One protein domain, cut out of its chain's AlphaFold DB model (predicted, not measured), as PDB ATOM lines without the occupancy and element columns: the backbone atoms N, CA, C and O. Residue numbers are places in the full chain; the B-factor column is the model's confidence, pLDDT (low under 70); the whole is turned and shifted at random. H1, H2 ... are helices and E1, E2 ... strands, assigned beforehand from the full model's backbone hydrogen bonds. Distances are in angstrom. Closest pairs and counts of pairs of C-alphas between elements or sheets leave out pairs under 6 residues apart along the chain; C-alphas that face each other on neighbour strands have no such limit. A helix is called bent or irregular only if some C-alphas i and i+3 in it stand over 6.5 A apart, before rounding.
ATOM      1  N   ILE A   7      25.133  47.703 137.817       91.81
ATOM      2  CA  ILE A   7      23.698  47.795 138.089       91.81
ATOM      3  C   ILE A   7      23.017  46.607 137.418       91.81
ATOM      4  O   ILE A   7      23.296  46.321 136.255       91.81
ATOM      5  N   LEU A   8      22.136  45.940 138.157       92.56
ATOM      6  CA  LEU A   8      21.272  44.874 137.667       92.56
ATOM      7  C   LEU A   8      19.880  45.452 137.390       92.56
ATOM      8  O   LEU A   8      19.370  46.236 138.191       92.56
ATOM      9  N   ILE A   9      19.310  45.113 136.238       89.88
ATOM     10  CA  ILE A   9      18.062  45.665 135.711       89.88
ATOM     11  C   ILE A   9      17.112  44.508 135.428       89.88
ATOM     12  O   ILE A   9      17.505  43.519 134.807       89.88
ATOM     13  N   PHE A  10      15.870  44.669 135.876       91.44
ATOM     14  CA  PHE A  10      14.782  43.725 135.673       91.44
ATOM     15  C   PHE A  10      13.564  44.447 135.110       91.44
ATOM     16  O   PHE A  10      13.263  45.566 135.538       91.44
ATOM     17  N   GLU A  11      12.871  43.796 134.184       86.31
ATOM     18  CA  GLU A  11      11.507  44.166 133.804       86.31
ATOM     19  C   GLU A  11      10.503  43.624 134.832       86.31
ATOM     20  O   GLU A  11      10.841  42.820 135.705       86.31
ATOM     21  N   ASP A  12       9.268  44.114 134.779       81.69
ATOM     22  CA  ASP A  12       8.203  43.810 135.740       81.69
ATOM     23  C   ASP A  12       7.633  42.389 135.610       81.69
ATOM     24  O   ASP A  12       6.998  41.895 136.544       81.69
ATOM     25  N   ASP A  13       7.891  41.713 134.493       82.12
ATOM     26  CA  ASP A  13       7.347  40.399 134.149       82.12
ATOM     27  C   ASP A  13       8.405  39.281 134.069       82.12
ATOM     28  O   ASP A  13       8.146  38.204 133.513       82.12
ATOM     29  N   VAL A  14       9.581  39.511 134.661       89.00
ATOM     30  CA  VAL A  14      10.656  38.520 134.749       89.00
ATOM     31  C   VAL A  14      10.283  37.340 135.657       89.00
ATOM     32  O   VAL A  14       9.789  37.490 136.774       89.00
ATOM     33  N   VAL A  15      10.586  36.133 135.187       89.81
ATOM     34  CA  VAL A  15      10.542  34.871 135.929       89.81
ATOM     35  C   VAL A  15      11.968  34.373 136.107       89.81
ATOM     36  O   VAL A  15      12.733  34.342 135.146       89.81
ATOM     37  N   PHE A  16      12.326  33.959 137.319       93.38
ATOM     38  CA  PHE A  16      13.654  33.433 137.632       93.38
ATOM     39  C   PHE A  16      13.658  31.910 137.732       93.38
ATOM     40  O   PHE A  16      12.695  31.291 138.187       93.38
ATOM     41  N   HIS A  17      14.784  31.309 137.357       87.88
ATOM     42  CA  HIS A  17      15.040  29.894 137.569       87.88
ATOM     43  C   HIS A  17      15.027  29.571 139.077       87.88
ATOM     44  O   HIS A  17      15.635  30.313 139.850       87.88
ATOM     45  N   PRO A  18      14.412  28.455 139.523       77.38
ATOM     46  CA  PRO A  18      14.324  28.111 140.950       77.38
ATOM     47  C   PRO A  18      15.678  27.986 141.668       77.38
ATOM     48  O   PRO A  18      15.751  28.182 142.872       77.38
ATOM     49  N   GLN A  19      16.740  27.679 140.917       83.12
ATOM     50  CA  GLN A  19      18.132  27.573 141.387       83.12
ATOM     51  C   GLN A  19      18.998  28.754 140.909       83.12
ATOM     52  O   GLN A  19      20.158  28.561 140.552       83.12
ATOM     53  N   LEU A  20      18.428  29.958 140.765       88.69
ATOM     54  CA  LEU A  20      19.138  31.122 140.215       88.69
ATOM     55  C   LEU A  20      20.467  31.383 140.937       88.69
ATOM     56  O   LEU A  20      21.486  31.528 140.272       88.69
ATOM     57  N   LEU A  21      20.456  31.446 142.273       88.44
ATOM     58  CA  LEU A  21      21.654  31.789 143.044       88.44
ATOM     59  C   LEU A  21      22.715  30.690 142.985       88.44
ATOM     60  O   LEU A  21      23.848  30.989 142.630       88.44
ATOM     61  N   GLU A  22      22.331  29.432 143.222       82.81
ATOM     62  CA  GLU A  22      23.233  28.269 143.141       82.81
ATOM     63  C   GLU A  22      23.963  28.224 141.790       82.81
ATOM     64  O   GLU A  22      25.176  28.061 141.721       82.81
ATOM     65  N   ARG A  23      23.235  28.461 140.691       83.31
ATOM     66  CA  ARG A  23      23.812  28.455 139.340       83.31
ATOM     67  C   ARG A  23      24.646  29.692 139.029       83.31
ATOM     68  O   ARG A  23      25.529  29.621 138.181       83.31
ATOM     69  N   LEU A  24      24.374  30.826 139.672       88.44
ATOM     70  CA  LEU A  24      25.208  32.022 139.546       88.44
ATOM     71  C   LEU A  24      26.521  31.893 140.322       88.44
ATOM     72  O   LEU A  24      27.518  32.448 139.872       88.44
ATOM     73  N   GLU A  25      26.549  31.155 141.435       86.50
ATOM     74  CA  GLU A  25      27.785  30.868 142.180       86.50
ATOM     75  C   GLU A  25      28.790  30.055 141.348       86.50
ATOM     76  O   GLU A  25      30.000  30.237 141.481       86.50
ATOM     77  N   GLU A  26      28.297  29.214 140.438       83.12
ATOM     78  CA  GLU A  26      29.118  28.445 139.495       83.12
ATOM     79  C   GLU A  26      29.665  29.297 138.332       83.12
ATOM     80  O   GLU A  26      30.586  28.879 137.625       83.12
ATOM     81  N   ILE A  27      29.126  30.504 138.124       89.31
ATOM     82  CA  ILE A  27      29.477  31.376 137.001       89.31
ATOM     83  C   ILE A  27      30.542  32.387 137.424       89.31
ATOM     84  O   ILE A  27      30.322  33.285 138.235       89.31
ATOM     85  N   THR A  28      31.700  32.316 136.771       91.38
ATOM     86  CA  THR A  28      32.742  33.345 136.882       91.38
ATOM     87  C   THR A  28      32.722  34.248 135.652       91.38
ATOM     88  O   THR A  28      33.038  33.810 134.546       91.38
ATOM     89  N   LEU A  29      32.372  35.525 135.837       92.81
ATOM     90  CA  LEU A  29      32.402  36.508 134.751       92.81
ATOM     91  C   LEU A  29      33.844  36.921 134.403       92.81
ATOM     92  O   LEU A  29      34.600  37.291 135.305       92.81
ATOM     93  N   PRO A  30      34.221  36.949 133.112       93.44
ATOM     94  CA  PRO A  30      35.512  37.477 132.672       93.44
ATOM     95  C   PRO A  30      35.705  38.943 133.065       93.44
ATOM     96  O   PRO A  30      34.764  39.724 132.995       93.44
ATOM     97  N   GLU A  31      36.922  39.365 133.421       92.31
ATOM     98  CA  GLU A  31      37.190  40.738 133.895       92.31
ATOM     99  C   GLU A  31      36.733  41.844 132.922       92.31
ATOM    100  O   GLU A  31      36.370  42.944 133.356       92.31
ATOM    101  N   ASP A  32      36.713  41.550 131.620       94.44
ATOM    102  CA  ASP A  32      36.333  42.472 130.547       94.44
ATOM    103  C   ASP A  32      34.817  42.634 130.358       94.44
ATOM    104  O   ASP A  32      34.398  43.434 129.521       94.44
ATOM    105  N   TRP A  33      33.990  41.917 131.130       96.12
ATOM    106  CA  TRP A  33      32.537  41.940 130.974       96.12
ATOM    107  C   TRP A  33      31.969  43.363 131.029       96.12
ATOM    108  O   TRP A  33      32.371  44.188 131.854       96.12
ATOM    109  N   GLY A  34      31.014  43.655 130.146       95.56
ATOM    110  CA  GLY A  34      30.313  44.935 130.099       95.56
ATOM    111  C   GLY A  34      28.800  44.801 130.242       95.56
ATOM    112  O   GLY A  34      28.201  45.565 131.003       95.56
ATOM    113  N   ILE A  35      28.206  43.819 129.561       96.38
ATOM    114  CA  ILE A  35      26.794  43.429 129.689       96.38
ATOM    115  C   ILE A  35      26.736  41.955 130.099       96.38
ATOM    116  O   ILE A  35      27.473  41.131 129.555       96.38
ATOM    117  N   PHE A  36      25.858  41.621 131.040       97.12
ATOM    118  CA  PHE A  36      25.627  40.243 131.462       97.12
ATOM    119  C   PHE A  36      24.132  39.931 131.527       97.12
ATOM    120  O   PHE A  36      23.414  40.559 132.297       97.12
ATOM    121  N   TYR A  37      23.656  38.977 130.731       97.50
ATOM    122  CA  TYR A  37      22.255  38.553 130.729       97.50
ATOM    123  C   TYR A  37      22.031  37.367 131.665       97.50
ATOM    124  O   TYR A  37      22.697  36.341 131.528       97.50
ATOM    125  N   LEU A  38      21.034  37.474 132.550       96.25
ATOM    126  CA  LEU A  38      20.543  36.313 133.303       96.25
ATOM    127  C   LEU A  38      19.684  35.406 132.425       96.25
ATOM    128  O   LEU A  38      19.660  34.195 132.619       96.25
ATOM    129  N   GLY A  39      19.027  35.975 131.423       94.25
ATOM    130  CA  GLY A  39      18.604  35.227 130.254       94.25
ATOM    131  C   GLY A  39      18.305  36.151 129.090       94.25
ATOM    132  O   GLY A  39      18.101  37.350 129.270       94.25
ATOM    133  N   CYS A  40      18.358  35.591 127.890       93.50
ATOM    134  CA  CYS A  40      18.162  36.321 126.648       93.50
ATOM    135  C   CYS A  40      17.756  35.375 125.511       93.50
ATOM    136  O   CYS A  40      17.793  34.146 125.641       93.50
ATOM    137  N   SER A  41      17.384  35.977 124.384       92.12
ATOM    138  CA  SER A  41      16.971  35.294 123.161       92.12
ATOM    139  C   SER A  41      18.072  35.426 122.106       92.12
ATOM    140  O   SER A  41      18.161  36.424 121.380       92.12
ATOM    141  N   HIS A  42      18.952  34.429 122.020       93.38
ATOM    142  CA  HIS A  42      20.058  34.373 121.067       93.38
ATOM    143  C   HIS A  42      19.554  34.302 119.620       93.38
ATOM    144  O   HIS A  42      18.857  33.365 119.227       93.38
ATOM    145  N   GLN A  43      19.968  35.266 118.793       90.62
ATOM    146  CA  GLN A  43      19.690  35.278 117.347       90.62
ATOM    147  C   GLN A  43      20.888  34.813 116.515       90.62
ATOM    148  O   GLN A  43      20.769  34.592 115.310       90.62
ATOM    149  N   ARG A  44      22.059  34.686 117.145       91.00
ATOM    150  CA  ARG A  44      23.273  34.082 116.586       91.00
ATOM    151  C   ARG A  44      23.881  33.144 117.612       91.00
ATOM    152  O   ARG A  44      23.736  33.392 118.808       91.00
ATOM    153  N   SER A  45      24.542  32.090 117.133       91.25
ATOM    154  CA  SER A  45      25.067  31.040 118.007       91.25
ATOM    155  C   SER A  45      26.070  31.654 118.974       91.25
ATOM    156  O   SER A  45      27.052  32.245 118.517       91.25
ATOM    157  N   PRO A  46      25.807  31.586 120.286       94.19
ATOM    158  CA  PRO A  46      26.730  32.116 121.262       94.19
ATOM    159  C   PRO A  46      27.922  31.166 121.409       94.19
ATOM    160  O   PRO A  46      27.854  29.989 121.047       94.19
ATOM    161  N   LEU A  47      29.024  31.685 121.937       93.81
ATOM    162  CA  LEU A  47      30.256  30.923 122.114       93.81
ATOM    163  C   LEU A  47      30.379  30.485 123.575       93.81
ATOM    164  O   LEU A  47      30.404  31.354 124.446       93.81
ATOM    165  N   PRO A  48      30.477  29.185 123.885       93.19
ATOM    166  CA  PRO A  48      30.771  28.729 125.240       93.19
ATOM    167  C   PRO A  48      32.098  29.291 125.752       93.19
ATOM    168  O   PRO A  48      33.111  29.214 125.056       93.19
ATOM    169  N   VAL A  49      32.094  29.860 126.959       91.50
ATOM    170  CA  VAL A  49      33.299  30.448 127.578       91.50
ATOM    171  C   VAL A  49      33.621  29.872 128.955       91.50
ATOM    172  O   VAL A  49      34.750  30.017 129.412       91.50
ATOM    173  N   GLY A  50      32.668  29.196 129.597       87.62
ATOM    174  CA  GLY A  50      32.878  28.504 130.864       87.62
ATOM    175  C   GLY A  50      31.611  27.800 131.355       87.62
ATOM    176  O   GLY A  50      30.582  27.847 130.670       87.62
ATOM    177  N   PRO A  51      31.666  27.158 132.533       87.44
ATOM    178  CA  PRO A  51      30.501  26.544 133.158       87.44
ATOM    179  C   PRO A  51      29.352  27.545 133.279       87.44
ATOM    180  O   PRO A  51      29.530  28.656 133.773       87.44
ATOM    181  N   GLY A  52      28.189  27.178 132.741       89.94
ATOM    182  CA  GLY A  52      26.991  28.014 132.796       89.94
ATOM    183  C   GLY A  52      27.046  29.327 132.001       89.94
ATOM    184  O   GLY A  52      26.096  30.103 132.076       89.94
ATOM    185  N   LEU A  53      28.119  29.605 131.245       95.06
ATOM    186  CA  LEU A  53      28.375  30.923 130.657       95.06
ATOM    187  C   LEU A  53      28.733  30.859 129.169       95.06
ATOM    188  O   LEU A  53      29.648  30.148 128.740       95.06
ATOM    189  N   VAL A  54      28.065  31.705 128.385       95.81
ATOM    190  CA  VAL A  54      28.358  31.920 126.966       95.81
ATOM    191  C   VAL A  54      28.667  33.389 126.675       95.81
ATOM    192  O   VAL A  54      28.158  34.295 127.333       95.81
ATOM    193  N   ARG A  55      29.481  33.648 125.651       96.12
ATOM    194  CA  ARG A  55      29.650  34.965 125.033       96.12
ATOM    195  C   ARG A  55      28.553  35.167 123.995       96.12
ATOM    196  O   ARG A  55      28.414  34.370 123.064       96.12
ATOM    197  N   ALA A  56      27.770  36.227 124.158       94.50
ATOM    198  CA  ALA A  56      26.672  36.537 123.256       94.50
ATOM    199  C   ALA A  56      27.183  37.318 122.035       94.50
ATOM    200  O   ALA A  56      27.719  38.414 122.169       94.50
ATOM    201  N   GLU A  57      26.981  36.758 120.842       90.94
ATOM    202  CA  GLU A  57      27.298  37.424 119.568       90.94
ATOM    203  C   GLU A  57      26.187  38.387 119.127       90.94
ATOM    204  O   GLU A  57      26.443  39.441 118.546       90.94
ATOM    205  N   TYR A  58      24.935  37.991 119.362       91.75
ATOM    206  CA  TYR A  58      23.748  38.807 119.131       91.75
ATOM    207  C   TYR A  58      22.563  38.185 119.875       91.75
ATOM    208  O   TYR A  58      22.105  37.094 119.514       91.75
ATOM    209  N   ALA A  59      22.059  38.870 120.898       91.75
ATOM    210  CA  ALA A  59      20.915  38.423 121.690       91.75
ATOM    211  C   ALA A  59      19.905  39.556 121.915       91.75
ATOM    212  O   ALA A  59      20.284  40.724 121.979       91.75
ATOM    213  N   LEU A  60      18.629  39.189 121.995       88.88
ATOM    214  CA  LEU A  60      17.493  40.076 122.241       88.88
ATOM    215  C   LEU A  60      16.876  39.796 123.620       88.88
ATOM    216  O   LEU A  60      17.291  38.856 124.302       88.88
ATOM    217  N   ASP A  61      15.863  40.591 123.958       85.62
ATOM    218  CA  ASP A  61      15.124  40.661 125.220       85.62
ATOM    219  C   ASP A  61      15.913  41.340 126.365       85.62
ATOM    220  O   ASP A  61      17.076  41.021 126.633       85.62
ATOM    221  N   THR A  62      15.282  42.317 127.030       84.38
ATOM    222  CA  THR A  62      15.862  43.116 128.129       84.38
ATOM    223  C   THR A  62      15.281  42.811 129.513       84.38
ATOM    224  O   THR A  62      15.543  43.554 130.460       84.38
ATOM    225  N   HIS A  63      14.590  41.678 129.674       89.00
ATOM    226  CA  HIS A  63      13.883  41.316 130.910       89.00
ATOM    227  C   HIS A  63      14.783  41.164 132.144       89.00
ATOM    228  O   HIS A  63      14.329  41.417 133.259       89.00
ATOM    229  N   ALA A  64      16.046  40.747 131.980       93.56
ATOM    230  CA  ALA A  64      16.989  40.598 133.091       93.56
ATOM    231  C   ALA A  64      18.462  40.675 132.663       93.56
ATOM    232  O   ALA A  64      19.033  39.705 132.151       93.56
ATOM    233  N   PHE A  65      19.114  41.808 132.933       94.62
ATOM    234  CA  PHE A  65      20.522  42.007 132.587       94.62
ATOM    235  C   PHE A  65      21.251  42.967 133.529       94.62
ATOM    236  O   PHE A  65      20.673  43.885 134.105       94.62
ATOM    237  N   ALA A  66      22.557  42.769 133.672       94.75
ATOM    238  CA  ALA A  66      23.465  43.646 134.389       94.75
ATOM    239  C   ALA A  66      24.329  44.461 133.428       94.75
ATOM    240  O   ALA A  66      24.719  44.003 132.352       94.75
ATOM    241  N   VAL A  67      24.685  45.666 133.864       93.88
ATOM    242  CA  VAL A  67      25.579  46.577 133.151       93.88
ATOM    243  C   VAL A  67      26.681  47.054 134.083       93.88
ATOM    244  O   VAL A  67      26.412  47.601 135.157       93.88
ATOM    245  N   LYS A  68      27.934  46.916 133.645       94.31
ATOM    246  CA  LYS A  68      29.096  47.433 134.374       94.31
ATOM    247  C   LYS A  68      29.161  48.959 134.284       94.31
ATOM    248  O   LYS A  68      28.869  49.553 133.241       94.31
ATOM    249  N   ALA A  69      29.580  49.610 135.366       91.88
ATOM    250  CA  ALA A  69      29.528  51.064 135.529       91.88
ATOM    251  C   ALA A  69      30.099  51.894 134.351       91.88
ATOM    252  O   ALA A  69      29.470  52.901 134.004       91.88
ATOM    253  N   PRO A  70      31.212  51.511 133.682       91.44
ATOM    254  CA  PRO A  70      31.739  52.264 132.538       91.44
ATOM    255  C   PRO A  70      30.770  52.357 131.351       91.44
ATOM    256  O   PRO A  70      30.766  53.356 130.631       91.44
ATOM    257  N   TYR A  71      29.922  51.344 131.161       92.00
ATOM    258  CA  TYR A  71      29.001  51.246 130.028       92.00
ATOM    259  C   TYR A  71      27.603  51.791 130.343       92.00
ATOM    260  O   TYR A  71      26.858  52.137 129.423       92.00
ATOM    261  N   TYR A  72      27.270  51.948 131.629       88.25
ATOM    262  CA  TYR A  72      25.939  52.343 132.099       88.25
ATOM    263  C   TYR A  72      25.397  53.595 131.408       88.25
ATOM    264  O   TYR A  72      24.301  53.573 130.854       88.25
ATOM    265  N   ARG A  73      26.174  54.686 131.371       83.94
ATOM    266  CA  ARG A  73      25.712  55.949 130.768       83.94
ATOM    267  C   ARG A  73      25.402  55.810 129.279       83.94
ATOM    268  O   ARG A  73      24.422  56.390 128.827       83.94
ATOM    269  N   LYS A  74      26.215  55.056 128.531       84.19
ATOM    270  CA  LYS A  74      26.018  54.838 127.089       84.19
ATOM    271  C   LYS A  74      24.744  54.033 126.834       84.19
ATOM    272  O   LYS A  74      23.954  54.411 125.977       84.19
ATOM    273  N   ILE A  75      24.537  52.968 127.609       85.69
ATOM    274  CA  ILE A  75      23.376  52.085 127.469       85.69
ATOM    275  C   ILE A  75      22.094  52.815 127.884       85.69
ATOM    276  O   ILE A  75      21.153  52.879 127.097       85.69
ATOM    277  N   MET A  76      22.074  53.467 129.052       82.75
ATOM    278  CA  MET A  76      20.897  54.213 129.515       82.75
ATOM    279  C   MET A  76      20.545  55.394 128.612       82.75
ATOM    280  O   MET A  76      19.367  55.658 128.391       82.75
ATOM    281  N   ALA A  77      21.541  56.093 128.055       77.62
ATOM    282  CA  ALA A  77      21.291  57.165 127.096       77.62
ATOM    283  C   ALA A  77      20.645  56.652 125.801       77.62
ATOM    284  O   ALA A  77      19.928  57.411 125.158       77.62
ATOM    285  N   GLY A  78      20.888  55.398 125.412       74.06
ATOM    286  CA  GLY A  78      20.201  54.768 124.286       74.06
ATOM    287  C   GLY A  78      18.791  54.294 124.634       74.06
ATOM    288  O   GLY A  78      17.873  54.514 123.852       74.06
ATOM    289  N   LEU A  79      18.603  53.724 125.829       73.50
ATOM    290  CA  LEU A  79      17.302  53.234 126.303       73.50
ATOM    291  C   LEU A  79      16.319  54.362 126.679       73.50
ATOM    292  O   LEU A  79      15.112  54.167 126.598       73.50
ATOM    293  N   SER A  80      16.809  55.551 127.060       65.81
ATOM    294  CA  SER A  80      15.976  56.668 127.552       65.81
ATOM    295  C   SER A  80      15.521  57.678 126.480       65.81
ATOM    296  O   SER A  80      14.880  58.675 126.826       65.81
ATOM    297  N   ARG A  81      15.875  57.505 125.196       60.69
ATOM    298  CA  ARG A  81      15.525  58.479 124.137       60.69
ATOM    299  C   ARG A  81      14.039  58.414 123.772       60.69
ATOM    300  O   ARG A  81      13.494  57.335 123.559       60.69
ATOM    301  N   ARG A  82      13.391  59.585 123.700       49.41
ATOM    302  CA  ARG A  82      11.956  59.753 123.398       49.41
ATOM    303  C   ARG A  82      11.696  59.916 121.894       49.41
ATOM    304  O   ARG A  82      12.607  60.203 121.122       49.41
ATOM    305  N   GLU A  83      10.435  59.751 121.499       41.41
ATOM    306  CA  GLU A  83       9.960  59.905 120.117       41.41
ATOM    307  C   GLU A  83      10.368  61.245 119.474       41.41
ATOM    308  O   GLU A  83      10.213  62.306 120.078       41.41
ATOM    309  N   GLY A  84      10.836  61.193 118.217       48.97
ATOM    310  CA  GLY A  84      11.068  62.368 117.362       48.97
ATOM    311  C   GLY A  84      12.531  62.710 117.044       48.97
ATOM    312  O   GLY A  84      12.773  63.557 116.187       48.97
ATOM    313  N   GLU A  85      13.512  62.050 117.663       52.97
ATOM    314  CA  GLU A  85      14.935  62.220 117.325       52.97
ATOM    315  C   GLU A  85      15.340  61.311 116.143       52.97
ATOM    316  O   GLU A  85      15.092  60.106 116.158       52.97
ATOM    317  N   ALA A  86      15.950  61.875 115.093       46.34
ATOM    318  CA  ALA A  86      16.324  61.142 113.876       46.34
ATOM    319  C   ALA A  86      17.420  60.082 114.134       46.34
ATOM    320  O   ALA A  86      18.456  60.396 114.724       46.34
ATOM    321  N   CYS A  87      17.231  58.843 113.654       46.59
ATOM    322  CA  CYS A  87      18.242  57.779 113.724       46.59
ATOM    323  C   CYS A  87      18.125  56.763 112.569       46.59
ATOM    324  O   CYS A  87      17.030  56.486 112.085       46.59
ATOM    325  N   GLU A  88      19.264  56.177 112.177       46.16
ATOM    326  CA  GLU A  88      19.405  55.079 111.201       46.16
ATOM    327  C   GLU A  88      19.030  53.690 111.773       46.16
ATOM    328  O   GLU A  88      19.032  52.695 111.046       46.16
ATOM    329  N   HIS A  89      18.690  53.598 113.066       45.00
ATOM    330  CA  HIS A  89      18.323  52.347 113.738       45.00
ATOM    331  C   HIS A  89      16.948  52.440 114.424       45.00
ATOM    332  O   HIS A  89      16.636  53.455 115.051       45.00
ATOM    333  N   PRO A  90      16.094  51.404 114.303       38.31
ATOM    334  CA  PRO A  90      14.705  51.481 114.738       38.31
ATOM    335  C   PRO A  90      14.553  51.330 116.261       38.31
ATOM    336  O   PRO A  90      14.876  50.276 116.791       38.31
ATOM    337  N   ARG A  91      13.953  52.353 116.895       49.97
ATOM    338  CA  ARG A  91      13.295  52.401 118.229       49.97
ATOM    339  C   ARG A  91      14.111  51.937 119.454       49.97
ATOM    340  O   ARG A  91      14.993  51.092 119.369       49.97
ATOM    341  N   ALA A  92      13.760  52.471 120.627       54.28
ATOM    342  CA  ALA A  92      14.153  51.932 121.931       54.28
ATOM    343  C   ALA A  92      13.648  50.481 122.045       54.28
ATOM    344  O   ALA A  92      12.493  50.238 122.370       54.28
ATOM    345  N   SER A  93      14.482  49.533 121.630       61.38
ATOM    346  CA  SER A  93      14.149  48.117 121.502       61.38
ATOM    347  C   SER A  93      15.397  47.287 121.762       61.38
ATOM    348  O   SER A  93      16.516  47.787 121.609       61.38
ATOM    349  N   ASP A  94      15.215  46.014 122.096       65.25
ATOM    350  CA  ASP A  94      16.279  45.024 122.311       65.25
ATOM    351  C   ASP A  94      17.353  45.023 121.210       65.25
ATOM    352  O   ASP A  94      18.516  44.707 121.453       65.25
ATOM    353  N   TRP A  95      16.996  45.461 119.997       72.50
ATOM    354  CA  TRP A  95      17.903  45.644 118.864       72.50
ATOM    355  C   TRP A  95      19.020  46.659 119.118       72.50
ATOM    356  O   TRP A  95      20.135  46.477 118.630       72.50
ATOM    357  N   PHE A  96      18.753  47.741 119.855       81.00
ATOM    358  CA  PHE A  96      19.791  48.703 120.224       81.00
ATOM    359  C   PHE A  96      20.850  48.029 121.098       81.00
ATOM    360  O   PHE A  96      22.044  48.133 120.809       81.00
ATOM    361  N   LEU A  97      20.413  47.296 122.125       83.62
ATOM    362  CA  LEU A  97      21.322  46.609 123.034       83.62
ATOM    363  C   LEU A  97      22.077  45.481 122.315       83.62
ATOM    364  O   LEU A  97      23.290  45.376 122.477       83.62
ATOM    365  N   ALA A  98      21.402  44.733 121.437       86.62
ATOM    366  CA  ALA A  98      22.014  43.702 120.599       86.62
ATOM    367  C   ALA A  98      23.116  44.245 119.678       86.62
ATOM    368  O   ALA A  98      24.160  43.620 119.499       86.62
ATOM    369  N   ASN A  99      22.932  45.443 119.115       85.25
ATOM    370  CA  ASN A  99      23.964  46.069 118.288       85.25
ATOM    371  C   ASN A  99      25.215  46.452 119.090       85.25
ATOM    372  O   ASN A  99      26.318  46.410 118.541       85.25
ATOM    373  N   LEU A 100      25.066  46.765 120.381       88.38
ATOM    374  CA  LEU A 100      26.196  47.076 121.254       88.38
ATOM    375  C   LEU A 100      27.060  45.854 121.586       88.38
ATOM    376  O   LEU A 100      28.197  46.052 122.003       88.38
ATOM    377  N   HIS A 101      26.600  44.619 121.353       92.12
ATOM    378  CA  HIS A 101      27.398  43.400 121.593       92.12
ATOM    379  C   HIS A 101      28.673  43.347 120.731       92.12
ATOM    380  O   HIS A 101      29.647  42.697 121.098       92.12
ATOM    381  N   LYS A 102      28.715  44.096 119.617       88.56
ATOM    382  CA  LYS A 102      29.920  44.267 118.781       88.56
ATOM    383  C   LYS A 102      30.989  45.155 119.424       88.56
ATOM    384  O   LYS A 102      32.147  45.106 119.022       88.56
ATOM    385  N   GLU A 103      30.592  46.007 120.364       90.25
ATOM    386  CA  GLU A 103      31.436  47.044 120.967       90.25
ATOM    387  C   GLU A 103      31.683  46.812 122.463       90.25
ATOM    388  O   GLU A 103      32.664  47.310 123.013       90.25
ATOM    389  N   ILE A 104      30.779  46.097 123.129       94.12
ATOM    390  CA  ILE A 104      30.786  45.843 124.566       94.12
ATOM    391  C   ILE A 104      30.858  44.327 124.766       94.12
ATOM    392  O   ILE A 104      29.997  43.629 124.232       94.12
ATOM    393  N   PRO A 105      31.842  43.802 125.520       96.12
ATOM    394  CA  PRO A 105      31.889  42.383 125.848       96.12
ATOM    395  C   PRO A 105      30.618  41.955 126.586       96.12
ATOM    396  O   PRO A 105      30.321  42.439 127.686       96.12
ATOM    397  N   THR A 106      29.865  41.061 125.954       97.19
ATOM    398  CA  THR A 106      28.555  40.619 126.423       97.19
ATOM    399  C   THR A 106      28.573  39.130 126.705       97.19
ATOM    400  O   THR A 106      28.944  38.324 125.848       97.19
ATOM    401  N   TYR A 107      28.099  38.766 127.890       97.56
ATOM    402  CA  TYR A 107      27.977  37.384 128.329       97.56
ATOM    403  C   TYR A 107      26.537  37.077 128.743       97.56
ATOM    404  O   TYR A 107      25.774  37.984 129.071       97.56
ATOM    405  N   ALA A 108      26.151  35.808 128.705       96.94
ATOM    406  CA  ALA A 108      24.818  35.357 129.080       96.94
ATOM    407  C   ALA A 108      24.880  33.999 129.778       96.94
ATOM    408  O   ALA A 108      25.736  33.171 129.451       96.94
ATOM    409  N   CYS A 109      23.963  33.766 130.714       95.81
ATOM    410  CA  CYS A 109      23.783  32.449 131.311       95.81
ATOM    411  C   CYS A 109      23.296  31.435 130.269       95.81
ATOM    412  O   CYS A 109      22.418  31.733 129.456       95.81
ATOM    413  N   TYR A 110      23.820  30.214 130.337       90.44
ATOM    414  CA  TYR A 110      23.269  29.063 129.632       90.44
ATOM    415  C   TYR A 110      23.221  27.834 130.559       90.44
ATOM    416  O   TYR A 110      24.276  27.383 131.004       90.44
ATOM    417  N   PRO A 111      22.041  27.238 130.816       92.06
ATOM    418  CA  PRO A 111      20.722  27.663 130.334       92.06
ATOM    419  C   PRO A 111      20.311  29.041 130.888       92.06
ATOM    420  O   PRO A 111      20.912  29.536 131.842       92.06
ATOM    421  N   ASN A 112      19.292  29.663 130.285       93.75
ATOM    422  CA  ASN A 112      18.732  30.920 130.791       93.75
ATOM    423  C   ASN A 112      18.275  30.743 132.248       93.75
ATOM    424  O   ASN A 112      17.533  29.813 132.564       93.75
ATOM    425  N   LEU A 113      18.685  31.661 133.122       94.94
ATOM    426  CA  LEU A 113      18.289  31.701 134.531       94.94
ATOM    427  C   LEU A 113      17.185  32.729 134.815       94.94
ATOM    428  O   LEU A 113      16.686  32.801 135.936       94.94
ATOM    429  N   ALA A 114      16.800  33.519 133.814       93.69
ATOM    430  CA  ALA A 114      15.665  34.428 133.866       93.69
ATOM    431  C   ALA A 114      14.980  34.516 132.493       93.69
ATOM    432  O   ALA A 114      15.662  34.514 131.467       93.69
ATOM    433  N   TRP A 115      13.654  34.607 132.447       92.75
ATOM    434  CA  TRP A 115      12.880  34.718 131.203       92.75
ATOM    435  C   TRP A 115      11.586  35.500 131.402       92.75
ATOM    436  O   TRP A 115      11.111  35.662 132.520       92.75
ATOM    437  N   GLN A 116      10.996  35.969 130.308       86.50
ATOM    438  CA  GLN A 116       9.729  36.691 130.341       86.50
ATOM    439  C   GLN A 116       8.536  35.756 130.607       86.50
ATOM    440  O   GLN A 116       8.401  34.700 129.970       86.50
ATOM    441  N   SER A 117       7.648  36.153 131.523       77.38
ATOM    442  CA  SER A 117       6.418  35.418 131.845       77.38
ATOM    443  C   SER A 117       5.435  35.331 130.662       77.38
ATOM    444  O   SER A 117       5.485  36.093 129.700       77.38
ATOM    445  N   HIS A 118       4.514  34.367 130.716       65.62
ATOM    446  CA  HIS A 118       3.512  34.147 129.670       65.62
ATOM    447  C   HIS A 118       2.288  35.062 129.870       65.62
ATOM    448  O   HIS A 118       1.206  34.584 130.219       65.62
ATOM    449  N   ASN A 119       2.444  36.369 129.647       53.22
ATOM    450  CA  ASN A 119       1.351  37.345 129.743       53.22
ATOM    451  C   ASN A 119       0.808  37.767 128.358       53.22
ATOM    452  O   ASN A 119       1.492  37.611 127.343       53.22
ATOM    453  N   PRO A 120      -0.444  38.264 128.265       48.53
ATOM    454  CA  PRO A 120      -0.968  38.841 127.029       48.53
ATOM    455  C   PRO A 120      -0.150  40.083 126.663       48.53
ATOM    456  O   PRO A 120      -0.082  41.022 127.448       48.53
ATOM    457  N   SER A 121       0.464  40.099 125.480       49.84
ATOM    458  CA  SER A 121       1.126  41.307 124.986       49.84
ATOM    459  C   SER A 121       0.074  42.309 124.506       49.84
ATOM    460  O   SER A 121      -0.699  42.001 123.589       49.84
ATOM    461  N   ASP A 122       0.101  43.526 125.053       50.66
ATOM    462  CA  ASP A 122      -0.745  44.655 124.631       50.66
ATOM    463  C   ASP A 122      -0.576  45.015 123.140       50.66
ATOM    464  O   ASP A 122      -1.410  45.706 122.556       50.66
ATOM    465  N   LEU A 123       0.495  44.531 122.497       51.88
ATOM    466  CA  LEU A 123       0.838  44.832 121.106       51.88
ATOM    467  C   LEU A 123       0.261  43.836 120.090       51.88
ATOM    468  O   LEU A 123       0.184  44.168 118.908       51.88
ATOM    469  N   ILE A 124      -0.108  42.617 120.508       48.38
ATOM    470  CA  ILE A 124      -0.392  41.505 119.572       48.38
ATOM    471  C   ILE A 124      -1.758  40.845 119.838       48.38
ATOM    472  O   ILE A 124      -2.262  40.107 118.995       48.38
ATOM    473  N   GLY A 125      -2.411  41.127 120.974       41.72
ATOM    474  CA  GLY A 125      -3.742  40.579 121.279       41.72
ATOM    475  C   GLY A 125      -3.768  39.050 121.446       41.72
ATOM    476  O   GLY A 125      -4.836  38.442 121.406       41.72
ATOM    477  N   ALA A 126      -2.599  38.431 121.634       46.38
ATOM    478  CA  ALA A 126      -2.415  37.013 121.922       46.38
ATOM    479  C   ALA A 126      -1.322  36.841 122.988       46.38
ATOM    480  O   ALA A 126      -0.364  37.614 123.038       46.38
ATOM    481  N   ALA A 127      -1.466  35.828 123.845       52.50
ATOM    482  CA  ALA A 127      -0.443  35.471 124.821       52.50
ATOM    483  C   ALA A 127       0.720  34.778 124.095       52.50
ATOM    484  O   ALA A 127       0.560  33.680 123.559       52.50
ATOM    485  N   TYR A 128       1.866  35.452 124.021       57.75
ATOM    486  CA  TYR A 128       3.062  34.982 123.330       57.75
ATOM    487  C   TYR A 128       4.273  35.239 124.222       57.75
ATOM    488  O   TYR A 128       4.482  36.365 124.654       57.75
ATOM    489  N   SER A 129       5.066  34.199 124.475       70.06
ATOM    490  CA  SER A 129       6.384  34.314 125.103       70.06
ATOM    491  C   SER A 129       7.415  33.630 124.211       70.06
ATOM    492  O   SER A 129       7.154  32.561 123.638       70.06
ATOM    493  N   ASN A 130       8.599  34.240 124.126       75.81
ATOM    494  CA  ASN A 130       9.772  33.659 123.477       75.81
ATOM    495  C   ASN A 130      10.300  32.421 124.219       75.81
ATOM    496  O   ASN A 130      11.182  31.750 123.687       75.81
ATOM    497  N   TYR A 131       9.767  32.090 125.402       85.00
ATOM    498  CA  TYR A 131      10.305  31.060 126.285       85.00
ATOM    499  C   TYR A 131       9.280  29.973 126.637       85.00
ATOM    500  O   TYR A 131       8.064  30.181 126.642       85.00
ATOM    501  N   THR A 132       9.765  28.763 126.913       82.50
ATOM    502  CA  THR A 132       8.974  27.716 127.573       82.50
ATOM    503  C   THR A 132       8.784  28.052 129.059       82.50
ATOM    504  O   THR A 132       9.506  28.895 129.592       82.50
ATOM    505  N   PRO A 133       7.852  27.388 129.774       78.00
ATOM    506  CA  PRO A 133       7.707  27.571 131.222       78.00
ATOM    507  C   PRO A 133       8.983  27.298 132.035       78.00
ATOM    508  O   PRO A 133       9.080  27.765 133.163       78.00
ATOM    509  N   ASN A 134       9.948  26.576 131.458       77.12
ATOM    510  CA  ASN A 134      11.238  26.259 132.069       77.12
ATOM    511  C   ASN A 134      12.378  27.175 131.573       77.12
ATOM    512  O   ASN A 134      13.543  26.867 131.798       77.12
ATOM    513  N   GLY A 135      12.062  28.260 130.853       82.06
ATOM    514  CA  GLY A 135      13.048  29.243 130.392       82.06
ATOM    515  C   GLY A 135      13.791  28.896 129.104       82.06
ATOM    516  O   GLY A 135      14.707  29.620 128.710       82.06
ATOM    517  N   GLU A 136      13.407  27.825 128.407       83.88
ATOM    518  CA  GLU A 136      14.038  27.469 127.133       83.88
ATOM    519  C   GLU A 136      13.565  28.406 126.024       83.88
ATOM    520  O   GLU A 136      12.366  28.615 125.833       83.88
ATOM    521  N   GLN A 137      14.508  28.939 125.255       86.50
ATOM    522  CA  GLN A 137      14.213  29.786 124.108       86.50
ATOM    523  C   GLN A 137      13.474  28.998 123.009       86.50
ATOM    524  O   GLN A 137      13.934  27.952 122.552       86.50
ATOM    525  N   ARG A 138      12.343  29.534 122.538       80.94
ATOM    526  CA  ARG A 138      11.531  28.996 121.430       80.94
ATOM    527  C   ARG A 138      11.912  29.581 120.073       80.94
ATOM    528  O   ARG A 138      11.724  28.933 119.043       80.94
ATOM    529  N   SER A 139      12.398  30.818 120.059       77.75
ATOM    530  CA  SER A 139      12.866  31.507 118.856       77.75
ATOM    531  C   SER A 139      14.151  30.852 118.334       77.75
ATOM    532  O   SER A 139      14.969  30.360 119.105       77.75
ATOM    533  N   CYS A 140      14.347  30.850 117.015       79.19
ATOM    534  CA  CYS A 140      15.606  30.445 116.374       79.19
ATOM    535  C   CYS A 140      16.228  29.126 116.913       79.19
ATOM    536  O   CYS A 140      17.417  29.106 117.210       79.19
ATOM    537  N   PRO A 141      15.500  27.992 116.998       77.81
ATOM    538  CA  PRO A 141      16.017  26.756 117.612       77.81
ATOM    539  C   PRO A 141      17.295  26.218 116.942       77.81
ATOM    540  O   PRO A 141      18.119  25.576 117.586       77.81
ATOM    541  N   HIS A 142      17.504  26.532 115.660       82.56
ATOM    542  CA  HIS A 142      18.726  26.207 114.918       82.56
ATOM    543  C   HIS A 142      19.979  26.936 115.437       82.56
ATOM    544  O   HIS A 142      21.077  26.419 115.280       82.56
ATOM    545  N   VAL A 143      19.827  28.110 116.062       85.12
ATOM    546  CA  VAL A 143      20.923  28.877 116.680       85.12
ATOM    547  C   VAL A 143      21.446  28.183 117.936       85.12
ATOM    548  O   VAL A 143      22.644  28.226 118.212       85.12
ATOM    549  N   MET A 144      20.541  27.528 118.665       84.12
ATOM    550  CA  MET A 144      20.821  26.814 119.911       84.12
ATOM    551  C   MET A 144      21.191  25.342 119.680       84.12
ATOM    552  O   MET A 144      21.633  24.656 120.603       84.12
ATOM    553  N   ALA A 145      21.020  24.842 118.453       82.44
ATOM    554  CA  ALA A 145      21.312  23.462 118.098       82.44
ATOM    555  C   ALA A 145      22.798  23.140 118.318       82.44
ATOM    556  O   ALA A 145      23.682  23.826 117.814       82.44
ATOM    557  N   GLY A 146      23.072  22.080 119.080       81.94
ATOM    558  CA  GLY A 146      24.435  21.644 119.395       81.94
ATOM    559  C   GLY A 146      25.143  22.453 120.487       81.94
ATOM    560  O   GLY A 146      26.178  22.002 120.967       81.94
ATOM    561  N   LEU A 147      24.578  23.575 120.956       82.50
ATOM    562  CA  LEU A 147      25.203  24.401 121.996       82.50
ATOM    563  C   LEU A 147      25.422  23.620 123.295       82.50
ATOM    564  O   LEU A 147      26.489  23.725 123.885       82.50
ATOM    565  N   GLN A 148      24.472  22.774 123.701       80.56
ATOM    566  CA  GLN A 148      24.631  21.910 124.876       80.56
ATOM    567  C   GLN A 148      25.860  20.990 124.762       80.56
ATOM    568  O   GLN A 148      26.583  20.797 125.737       80.56
ATOM    569  N   ALA A 149      26.137  20.464 123.565       79.69
ATOM    570  CA  ALA A 149      27.307  19.627 123.318       79.69
ATOM    571  C   ALA A 149      28.613  20.440 123.298       79.69
ATOM    572  O   ALA A 149      29.652  19.931 123.702       79.69
ATOM    573  N   GLU A 150      28.589  21.700 122.858       82.50
ATOM    574  CA  GLU A 150      29.758  22.588 122.938       82.50
ATOM    575  C   GLU A 150      30.013  23.076 124.375       82.50
ATOM    576  O   GLU A 150      31.160  23.120 124.819       82.50
ATOM    577  N   MET A 151      28.955  23.357 125.141       83.12
ATOM    578  CA  MET A 151      29.022  23.673 126.574       83.12
ATOM    579  C   MET A 151      29.657  22.535 127.377       83.12
ATOM    580  O   MET A 151      30.457  22.783 128.278       83.12
ATOM    581  N   TRP A 152      29.371  21.288 126.991       75.25
ATOM    582  CA  TRP A 152      30.010  20.096 127.549       75.25
ATOM    583  C   TRP A 152      31.532  20.080 127.342       75.25
ATOM    584  O   TRP A 152      32.278  19.648 128.216       75.25
ATOM    585  N   LYS A 153      32.030  20.590 126.209       79.19
ATOM    586  CA  LYS A 153      33.474  20.605 125.911       79.19
ATOM    587  C   LYS A 153      34.243  21.633 126.733       79.19
ATOM    588  O   LYS A 153      35.406  21.398 127.050       79.19
ATOM    589  N   VAL A 154      33.620  22.766 127.056       72.81
ATOM    590  CA  VAL A 154      34.239  23.829 127.872       72.81
ATOM    591  C   VAL A 154      34.025  23.638 129.375       72.81
ATOM    592  O   VAL A 154      34.548  24.414 130.168       72.81
ATOM    593  N   SER A 155      33.308  22.579 129.759       64.56
ATOM    594  CA  SER A 155      33.130  22.137 131.144       64.56
ATOM    595  C   SER A 155      33.587  20.675 131.291       64.56
ATOM    596  O   SER A 155      32.751  19.787 131.469       64.56
TER     597      SER A 155
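What this domain is: This is residues 7 to 155 of the 424 residues of a protein of Luteolibacter luteus (UniProt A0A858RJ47). A strongly twisted sheet of six short strands runs through the domain, with short helices set round it: H5 covers the sheet at its E4 edge, while H2 grazes it with residues 69 to 76. A small two-strand pair, E2 and E8, lies near the beginning of E6, and two long loops, residues 80 to 93 and 117 to 140, reach far from the centre. The 149 printed residues run E1 E2 H1 E3 E4 E5 E6 H2 H3 E7 E8 H4 H5; the class is mixed, helices and strands, with under half of the residues in named elements. The large sheet has the order E1 E6 E3 E7 E5 E4 and is mixed. The whole is compact, with a radius of gyration of the C-alphas of 15.3 A and spans of 48 by 38 by 28 A.

Where its parts are: In the large sheet, E1 is residues 7 to 10, with C-alpha 7 at (23.698, 47.795, 138.089); E6 is 64 to 68, 14.0 A long; E3 is 35 to 37; E7 is 106 to 109, 10.6 A; E5 is 53 to 55; E4 is 47 to 50. E2 is residues 14 to 16 and E8 is 114 to 116. H1 is residues 20 to 25, H2 is 69 to 79, 15.5 A long, H3 is 94 to 100, H4 is 141 to 144, and H5 is 147 to 154, ending with C-alpha 154 at (34.239, 23.829, 127.872). H2 is irregular: C-alphas 70 and 73 are 7.3 A apart.

How they stand to each other: E3 and E7 are parallel, with N 37 and O 107 at 2.9 A. E6 is antiparallel to E3, with N 66 and O 36 at 2.7 A, and to the edge strand E1, with N 9 and O 65 at 2.8 A. E5 is antiparallel to E7, with N 108 and O 54 at 2.9 A, and forms a hairpin with the edge strand E4, with N 55 and O 47 at 2.8 A. H5 lies over E4, slantwise at 40 degrees on the local plane, at a height over the sheet of 8.1 A; their closest C-alphas, of Pro 48 and Met 151, are 5.5 A apart. H2 and H3, a helical hairpin, only just touch, with 3 pairs of C-alphas within 8 A, the closest those of Gly 78 and Phe 96 at 7.3 A; they run opposite ways at a steep tilt of 43 degrees. H3 is only just on the sheet, with 5 pairs of C-alphas within 10 A, and only grazes it. E2 and E8 are antiparallel, with N 15 and O 115 at 2.8 A. H1 and H4 are not on the large sheet. Every O i to N i+4 pair is within hydrogen-bond range in H1 and H3, against 5 of 7 in H2 and 3 of 4 in H5; H4 is too short for such a pair.

The domain as a whole: The two C-alphas farthest apart, of Gly 84 and Lys 153, are 48.2 A apart. The printed part has no cut. The links H2 to H3 and E8 to H4 are long. The mean pLDDT of the printed part is 81.3; residues 80 to 94, 118 to 128 and 155 are under 70.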